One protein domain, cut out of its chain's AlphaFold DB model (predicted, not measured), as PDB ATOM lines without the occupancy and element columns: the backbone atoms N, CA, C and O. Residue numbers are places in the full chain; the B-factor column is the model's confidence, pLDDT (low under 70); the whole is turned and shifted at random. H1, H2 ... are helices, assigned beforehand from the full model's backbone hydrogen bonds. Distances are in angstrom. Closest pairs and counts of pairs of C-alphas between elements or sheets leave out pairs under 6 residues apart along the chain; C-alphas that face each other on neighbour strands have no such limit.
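This is residues 100 to 156 of the 246 residues of an uncharacterized protein of Marinobacter sp. T13-3 (UniProt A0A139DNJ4). A lopsided helical hairpin: the short helix H1 folds back against the first part of the long helix H2, and residues 100 to 116, a looping stretch with no named element, wind alongside H2 before leading into H1. The far end of H2 and the short tail after it, residues 147 to 156, stick out from this body and add to its length. The printed part has 57 residues, with two named helices in the order H1, H2 and no named strand; the class is all helix. The whole is only just loose, close to compact, with a radius of gyration of the C-alphas of 12.7 A, and elongated, spanning 41 by 21 by 15 A.

H1, residues 117 to 126, and H2, residues 130 to 152, form a helical hairpin. H2 touches H1 with residues 132 to 139 alone; the closest C-alphas of the two are those of Val 124 and Asn 132, 5.4 A apart. They run opposite ways at a shallow tilt of 33 degrees, only just short of steep. In both helices every O i to N i+4 pair is within hydrogen-bond range.

Residues 100 to 116 begin with C-alpha 100 at (203.138, 141.104, 206.555). H1 starts with C-alpha 117 at (186.346, 146.028, 221.759) and has 10 residues. After a tight link of 3 residues, H2 runs 32.9 A from its first to its last C-alpha, ending with C-alpha 152 at (201.497, 128.542, 220.648).

The two C-alphas farthest apart are those of Asp 127 and Thr 156, 41.9 A. Residues 147 to 156, of which 147 to 152 belong to H2, stand free; the body without them spans 30 by 17 by 16 A. The printed part has no cut. The mean pLDDT of the printed part is 93.3, and residues 155 to 156 of the model are under 70.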
ATOM      1  N   GLY A 100     201.833 140.821 205.959       92.00
ATOM      2  CA  GLY A 100     203.138 141.104 206.555       92.00
ATOM      3  C   GLY A 100     203.048 141.365 208.062       92.00
ATOM      4  O   GLY A 100     202.279 140.717 208.775       92.00
ATOM      5  N   ASP A 101     203.777 142.379 208.522       92.25
ATOM      6  CA  ASP A 101     203.872 142.728 209.945       92.25
ATOM      7  C   ASP A 101     202.801 143.716 210.426       92.25
ATOM      8  O   ASP A 101     202.821 144.136 211.583       92.25
ATOM      9  N   ARG A 102     201.827 144.076 209.573       93.31
ATOM     10  CA  ARG A 102     200.813 145.112 209.864       93.31
ATOM     11  C   ARG A 102     200.082 144.897 211.191       93.31
ATOM     12  O   ARG A 102     199.665 145.857 211.822       93.31
ATOM     13  N   TYR A 103     199.888 143.644 211.586       94.56
ATOM     14  CA  TYR A 103     199.114 143.277 212.771       94.56
ATOM     15  C   TYR A 103     199.986 142.800 213.942       94.56
ATOM     16  O   TYR A 103     199.448 142.245 214.896       94.56
ATOM     17  N   ASN A 104     201.306 142.998 213.876       93.50
ATOM     18  CA  ASN A 104     202.228 142.638 214.957       93.50
ATOM     19  C   ASN A 104     202.372 143.765 216.004       93.50
ATOM     20  O   ASN A 104     202.892 143.522 217.091       93.50
ATOM     21  N   GLY A 105     201.896 144.976 215.688       93.69
ATOM     22  CA  GLY A 105     201.942 146.156 216.555       93.69
ATOM     23  C   GLY A 105     200.902 146.175 217.679       93.69
ATOM     24  O   GLY A 105     200.279 145.156 218.028       93.69
ATOM     25  N   GLU A 106     200.724 147.357 218.259       95.38
ATOM     26  CA  GLU A 106     199.784 147.591 219.347       95.38
ATOM     27  C   GLU A 106     198.355 147.773 218.830       95.38
ATOM     28  O   GLU A 106     198.105 148.038 217.654       95.38
ATOM     29  N   ARG A 107     197.378 147.628 219.733       95.88
ATOM     30  CA  ARG A 107     195.962 147.879 219.423       95.88
ATOM     31  C   ARG A 107     195.744 149.309 218.913       95.88
ATOM     32  O   ARG A 107     194.920 149.506 218.022       95.88
ATOM     33  N   ALA A 108     196.483 150.268 219.473       96.56
ATOM     34  CA  ALA A 108     196.384 151.691 219.158       96.56
ATOM     35  C   ALA A 108     196.801 152.026 217.713       96.56
ATOM     36  O   ALA A 108     196.316 153.007 217.158       96.56
ATOM     37  N   ASP A 109     197.623 151.184 217.077       95.75
ATOM     38  CA  ASP A 109     198.098 151.390 215.699       95.75
ATOM     39  C   ASP A 109     197.037 151.044 214.632       95.75
ATOM     40  O   ASP A 109     197.227 151.296 213.438       95.75
ATOM     41  N   LEU A 110     195.930 150.414 215.036       96.06
ATOM     42  CA  LEU A 110     194.849 149.999 214.142       96.06
ATOM     43  C   LEU A 110     193.883 151.159 213.851       96.06
ATOM     44  O   LEU A 110     193.812 152.139 214.590       96.06
ATOM     45  N   CYS A 111     193.072 151.036 212.794       96.38
ATOM     46  CA  CYS A 111     191.976 151.984 212.568       96.38
ATOM     47  C   CYS A 111     191.017 151.976 213.776       96.38
ATOM     48  O   CYS A 111     190.573 150.900 214.182       96.38
ATOM     49  N   GLN A 112     190.708 153.156 214.335       96.50
ATOM     50  CA  GLN A 112     189.957 153.303 215.598       96.50
ATOM     51  C   GLN A 112     190.589 152.501 216.759       96.50
ATOM     52  O   GLN A 112     189.912 151.809 217.525       96.50
ATOM     53  N   GLY A 113     191.924 152.510 216.841       96.38
ATOM     54  CA  GLY A 113     192.700 151.785 217.851       96.38
ATOM     55  C   GLY A 113     192.459 152.254 219.291       96.38
ATOM     56  O   GLY A 113     192.657 151.482 220.231       96.38
ATOM     57  N   ASP A 114     191.975 153.482 219.453       97.19
ATOM     58  CA  ASP A 114     191.532 154.081 220.709       97.19
ATOM     59  C   ASP A 114     190.311 153.351 221.292       97.19
ATOM     60  O   ASP A 114     190.286 153.032 222.484       97.19
ATOM     61  N   MET A 115     189.360 152.961 220.440       97.38
ATOM     62  CA  MET A 115     188.119 152.308 220.858       97.38
ATOM     63  C   MET A 115     188.346 150.923 221.475       97.38
ATOM     64  O   MET A 115     189.058 150.067 220.920       97.38
ATOM     65  N   THR A 116     187.694 150.676 222.613       97.31
ATOM     66  CA  THR A 116     187.603 149.342 223.229       97.31
ATOM     67  C   THR A 116     186.865 148.358 222.314       97.31
ATOM     68  O   THR A 116     186.193 148.753 221.358       97.31
ATOM     69  N   ASP A 117     187.010 147.056 222.572       96.88
ATOM     70  CA  ASP A 117     186.346 146.028 221.759       96.88
ATOM     71  C   ASP A 117     184.812 146.151 221.821       96.88
ATOM     72  O   ASP A 117     184.148 146.018 220.792       96.88
ATOM     73  N   ASP A 118     184.262 146.499 222.989       97.56
ATOM     74  CA  ASP A 118     182.823 146.704 223.183       97.56
ATOM     75  C   ASP A 118     182.313 147.962 222.468       97.56
ATOM     76  O   ASP A 118     181.270 147.932 221.813       97.56
ATOM     77  N   GLU A 119     183.048 149.074 222.538       98.31
ATOM     78  CA  GLU A 119     182.695 150.300 221.811       98.31
ATOM     79  C   GLU A 119     182.737 150.083 220.297       98.31
ATOM     80  O   GLU A 119     181.837 150.519 219.573       98.31
ATOM     81  N   LEU A 120     183.754 149.376 219.800       98.06
ATOM     82  CA  LEU A 120     183.865 149.053 218.382       98.06
ATOM     83  C   LEU A 120     182.731 148.117 217.935       98.06
ATOM     84  O   LEU A 120     182.123 148.334 216.889       98.06
ATOM     85  N   ALA A 121     182.389 147.108 218.737       97.62
ATOM     86  CA  ALA A 121     181.257 146.230 218.452       97.62
ATOM     87  C   ALA A 121     179.930 147.007 218.415       97.62
ATOM     88  O   ALA A 121     179.144 146.849 217.477       97.62
ATOM     89  N   ASN A 122     179.709 147.894 219.389       98.25
ATOM     90  CA  ASN A 122     178.516 148.736 219.456       98.25
ATOM     91  C   ASN A 122     178.424 149.698 218.267       98.25
ATOM     92  O   ASN A 122     177.356 149.835 217.676       98.25
ATOM     93  N   THR A 123     179.525 150.336 217.869       98.06
ATOM     94  CA  THR A 123     179.525 151.242 216.706       98.06
ATOM     95  C   THR A 123     179.291 150.514 215.391       98.06
ATOM     96  O   THR A 123     178.532 151.018 214.569       98.06
ATOM     97  N   VAL A 124     179.844 149.312 215.197       98.00
ATOM     98  CA  VAL A 124     179.516 148.469 214.033       98.00
ATOM     99  C   VAL A 124     178.041 148.075 214.025       98.00
ATOM    100  O   VAL A 124     177.420 148.071 212.964       98.00
ATOM    101  N   TYR A 125     177.484 147.730 215.188       97.69
ATOM    102  CA  TYR A 125     176.083 147.337 215.310       97.69
ATOM    103  C   TYR A 125     175.125 148.503 215.022       97.69
ATOM    104  O   TYR A 125     174.135 148.326 214.315       97.69
ATOM    105  N   LEU A 126     175.423 149.688 215.561       98.19
ATOM    106  CA  LEU A 126     174.581 150.879 215.429       98.19
ATOM    107  C   LEU A 126     174.735 151.569 214.067       98.19
ATOM    108  O   LEU A 126     173.747 152.060 213.526       98.19
ATOM    109  N   ASP A 127     175.948 151.607 213.512       97.62
ATOM    110  CA  ASP A 127     176.253 152.237 212.225       97.62
ATOM    111  C   ASP A 127     177.330 151.442 211.455       97.62
ATOM    112  O   ASP A 127     178.532 151.704 211.589       97.62
ATOM    113  N   PRO A 128     176.939 150.459 210.621       97.06
ATOM    114  CA  PRO A 128     177.863 149.606 209.871       97.06
ATOM    115  C   PRO A 128     178.452 150.318 208.639       97.06
ATOM    116  O   PRO A 128     178.383 149.825 207.510       97.06
ATOM    117  N   ASN A 129     179.049 151.491 208.834       97.75
ATOM    118  CA  ASN A 129     179.758 152.202 207.780       97.75
ATOM    119  C   ASN A 129     181.110 151.527 207.452       97.75
ATOM    120  O   ASN A 129     181.643 150.710 208.206       97.75
ATOM    121  N   ILE A 130     181.692 151.876 206.299       97.75
ATOM    122  CA  ILE A 130     182.936 151.256 205.800       97.75
ATOM    123  C   ILE A 130     184.110 151.440 206.777       97.75
ATOM    124  O   ILE A 130     184.965 150.554 206.864       97.75
ATOM    125  N   GLY A 131     184.160 152.561 207.504       97.38
ATOM    126  CA  GLY A 131     185.179 152.836 208.518       97.38
ATOM    127  C   GLY A 131     185.085 151.854 209.683       97.38
ATOM    128  O   GLY A 131     186.038 151.110 209.919       97.38
ATOM    129  N   ASN A 132     183.909 151.757 210.306       97.25
ATOM    130  CA  ASN A 132     183.651 150.860 211.438       97.25
ATOM    131  C   ASN A 132     183.862 149.385 211.049       97.25
ATOM    132  O   ASN A 132     184.518 148.625 211.762       97.25
ATOM    133  N   LEU A 133     183.392 148.973 209.864       98.00
ATOM    134  CA  LEU A 133     183.627 147.619 209.346       98.00
ATOM    135  C   LEU A 133     185.116 147.342 209.082       98.00
ATOM    136  O   LEU A 133     185.584 146.212 209.251       98.00
ATOM    137  N   THR A 134     185.878 148.355 208.661       97.25
ATOM    138  CA  THR A 134     187.326 148.227 208.459       97.25
ATOM    139  C   THR A 134     188.050 148.080 209.789       97.25
ATOM    140  O   THR A 134     188.836 147.140 209.917       97.25
ATOM    141  N   ALA A 135     187.744 148.927 210.773       97.81
ATOM    142  CA  ALA A 135     188.291 148.842 212.121       97.81
ATOM    143  C   ALA A 135     187.994 147.482 212.769       97.81
ATOM    144  O   ALA A 135     188.912 146.796 213.218       97.81
ATOM    145  N   ALA A 136     186.748 147.006 212.703       98.00
ATOM    146  CA  ALA A 136     186.373 145.697 213.235       98.00
ATOM    147  C   ALA A 136     187.103 144.541 212.547       98.00
ATOM    148  O   ALA A 136     187.626 143.644 213.208       98.00
ATOM    149  N   LYS A 137     187.217 144.572 211.214       96.25
ATOM    150  CA  LYS A 137     187.999 143.579 210.466       96.25
ATOM    151  C   LYS A 137     189.472 143.579 210.888       96.25
ATOM    152  O   LYS A 137     190.068 142.507 211.003       96.25
ATOM    153  N   GLU A 138     190.079 144.748 211.082       97.12
ATOM    154  CA  GLU A 138     191.462 144.853 211.559       97.12
ATOM    155  C   GLU A 138     191.612 144.336 212.990       97.12
ATOM    156  O   GLU A 138     192.521 143.542 213.243       97.12
ATOM    157  N   ARG A 139     190.679 144.681 213.884       97.56
ATOM    158  CA  ARG A 139     190.652 144.203 215.271       97.56
ATOM    159  C   ARG A 139     190.532 142.683 215.347       97.56
ATOM    160  O   ARG A 139     191.324 142.051 216.038       97.56
ATOM    161  N   ILE A 140     189.633 142.074 214.568       95.38
ATOM    162  CA  ILE A 140     189.477 140.610 214.498       95.38
ATOM    163  C   ILE A 140     190.777 139.935 214.043       95.38
ATOM    164  O   ILE A 140     191.171 138.907 214.596       95.38
ATOM    165  N   ARG A 141     191.472 140.497 213.044       93.31
ATOM    166  CA  ARG A 141     192.750 139.945 212.560       93.31
ATOM    167  C   ARG A 141     193.855 140.054 213.602       93.31
ATOM    168  O   ARG A 141     194.592 139.087 213.782       93.31
ATOM    169  N   TRP A 142     193.956 141.196 214.275       95.75
ATOM    170  CA  TRP A 142     194.913 141.411 215.357       95.75
ATOM    171  C   TRP A 142     194.658 140.447 216.525       95.75
ATOM    172  O   TRP A 142     195.562 139.704 216.908       95.75
ATOM    173  N   LEU A 143     193.409 140.336 216.996       94.44
ATOM    174  CA  LEU A 143     193.009 139.385 218.043       94.44
ATOM    175  C   LEU A 143     193.297 137.933 217.647       94.44
ATOM    176  O   LEU A 143     193.806 137.161 218.453       94.44
ATOM    177  N   SER A 144     193.037 137.563 216.389       90.25
ATOM    178  CA  SER A 144     193.324 136.213 215.886       90.25
ATOM    179  C   SER A 144     194.815 135.862 215.957       90.25
ATOM    180  O   SER A 144     195.155 134.699 216.164       90.25
ATOM    181  N   ARG A 145     195.716 136.842 215.786       90.06
ATOM    182  CA  ARG A 145     197.164 136.636 215.954       90.06
ATOM    183  C   ARG A 145     197.544 136.519 217.417       90.06
ATOM    184  O   ARG A 145     198.180 135.539 217.773       90.06
ATOM    185  N   ARG A 146     197.067 137.435 218.263       93.19
ATOM    186  CA  ARG A 146     197.320 137.391 219.712       93.19
ATOM    187  C   ARG A 146     196.846 136.079 220.334       93.19
ATOM    188  O   ARG A 146     197.562 135.492 221.138       93.19
ATOM    189  N   LEU A 147     195.683 135.583 219.912       89.69
ATOM    190  CA  LEU A 147     195.183 134.278 220.329       89.69
ATOM    191  C   LEU A 147     196.095 133.147 219.843       89.69
ATOM    192  O   LEU A 147     196.439 132.276 220.632       89.69
ATOM    193  N   ALA A 148     196.517 133.167 218.574       85.50
ATOM    194  CA  ALA A 148     197.440 132.164 218.047       85.50
ATOM    195  C   ALA A 148     198.769 132.153 218.823       85.50
ATOM    196  O   ALA A 148     199.231 131.086 219.223       85.50
ATOM    197  N   ASP A 149     199.342 133.323 219.100       86.94
ATOM    198  CA  ASP A 149     200.573 133.469 219.877       86.94
ATOM    199  C   ASP A 149     200.389 132.942 221.304       86.94
ATOM    200  O   ASP A 149     201.217 132.171 221.785       86.94
ATOM    201  N   ALA A 150     199.267 133.262 221.955       86.88
ATOM    202  CA  ALA A 150     198.936 132.750 223.282       86.88
ATOM    203  C   ALA A 150     198.758 131.221 223.292       86.88
ATOM    204  O   ALA A 150     199.190 130.563 224.234       86.88
ATOM    205  N   THR A 151     198.168 130.640 222.241       83.25
ATOM    206  CA  THR A 151     198.004 129.179 222.122       83.25
ATOM    207  C   THR A 151     199.296 128.446 221.765       83.25
ATOM    208  O   THR A 151     199.463 127.291 222.145       83.25
ATOM    209  N   ASN A 152     200.205 129.103 221.041       79.94
ATOM    210  CA  ASN A 152     201.497 128.542 220.648       79.94
ATOM    211  C   ASN A 152     202.577 128.760 221.708       79.94
ATOM    212  O   ASN A 152     203.593 128.067 221.690       79.94
ATOM    213  N   THR A 153     202.376 129.714 222.619       79.25
ATOM    214  CA  THR A 153     203.262 129.908 223.760       79.25
ATOM    215  C   THR A 153     203.122 128.679 224.658       79.25
ATOM    216  O   THR A 153     202.044 128.459 225.216       79.25
ATOM    217  N   PRO A 154     204.166 127.836 224.787       71.94
ATOM    218  CA  PRO A 154     204.098 126.689 225.676       71.94
ATOM    219  C   PRO A 154     203.813 127.225 227.072       71.94
ATOM    220  O   PRO A 154     204.517 128.126 227.528       71.94
ATOM    221  N   ALA A 155     202.759 126.709 227.714       68.31
ATOM    222  CA  ALA A 155     202.364 127.143 229.046       68.31
ATOM    223  C   ALA A 155     203.611 127.188 229.929       68.31
ATOM    224  O   ALA A 155     204.248 126.152 230.152       68.31
ATOM    225  N   THR A 156     203.990 128.389 230.368       68.31
ATOM    226  CA  THR A 156     205.129 128.553 231.262       68.31
ATOM    227  C   THR A 156     204.880 127.616 232.437       68.31
ATOM    228  O   THR A 156     203.791 127.680 233.020       68.31
TER     229      THR A 156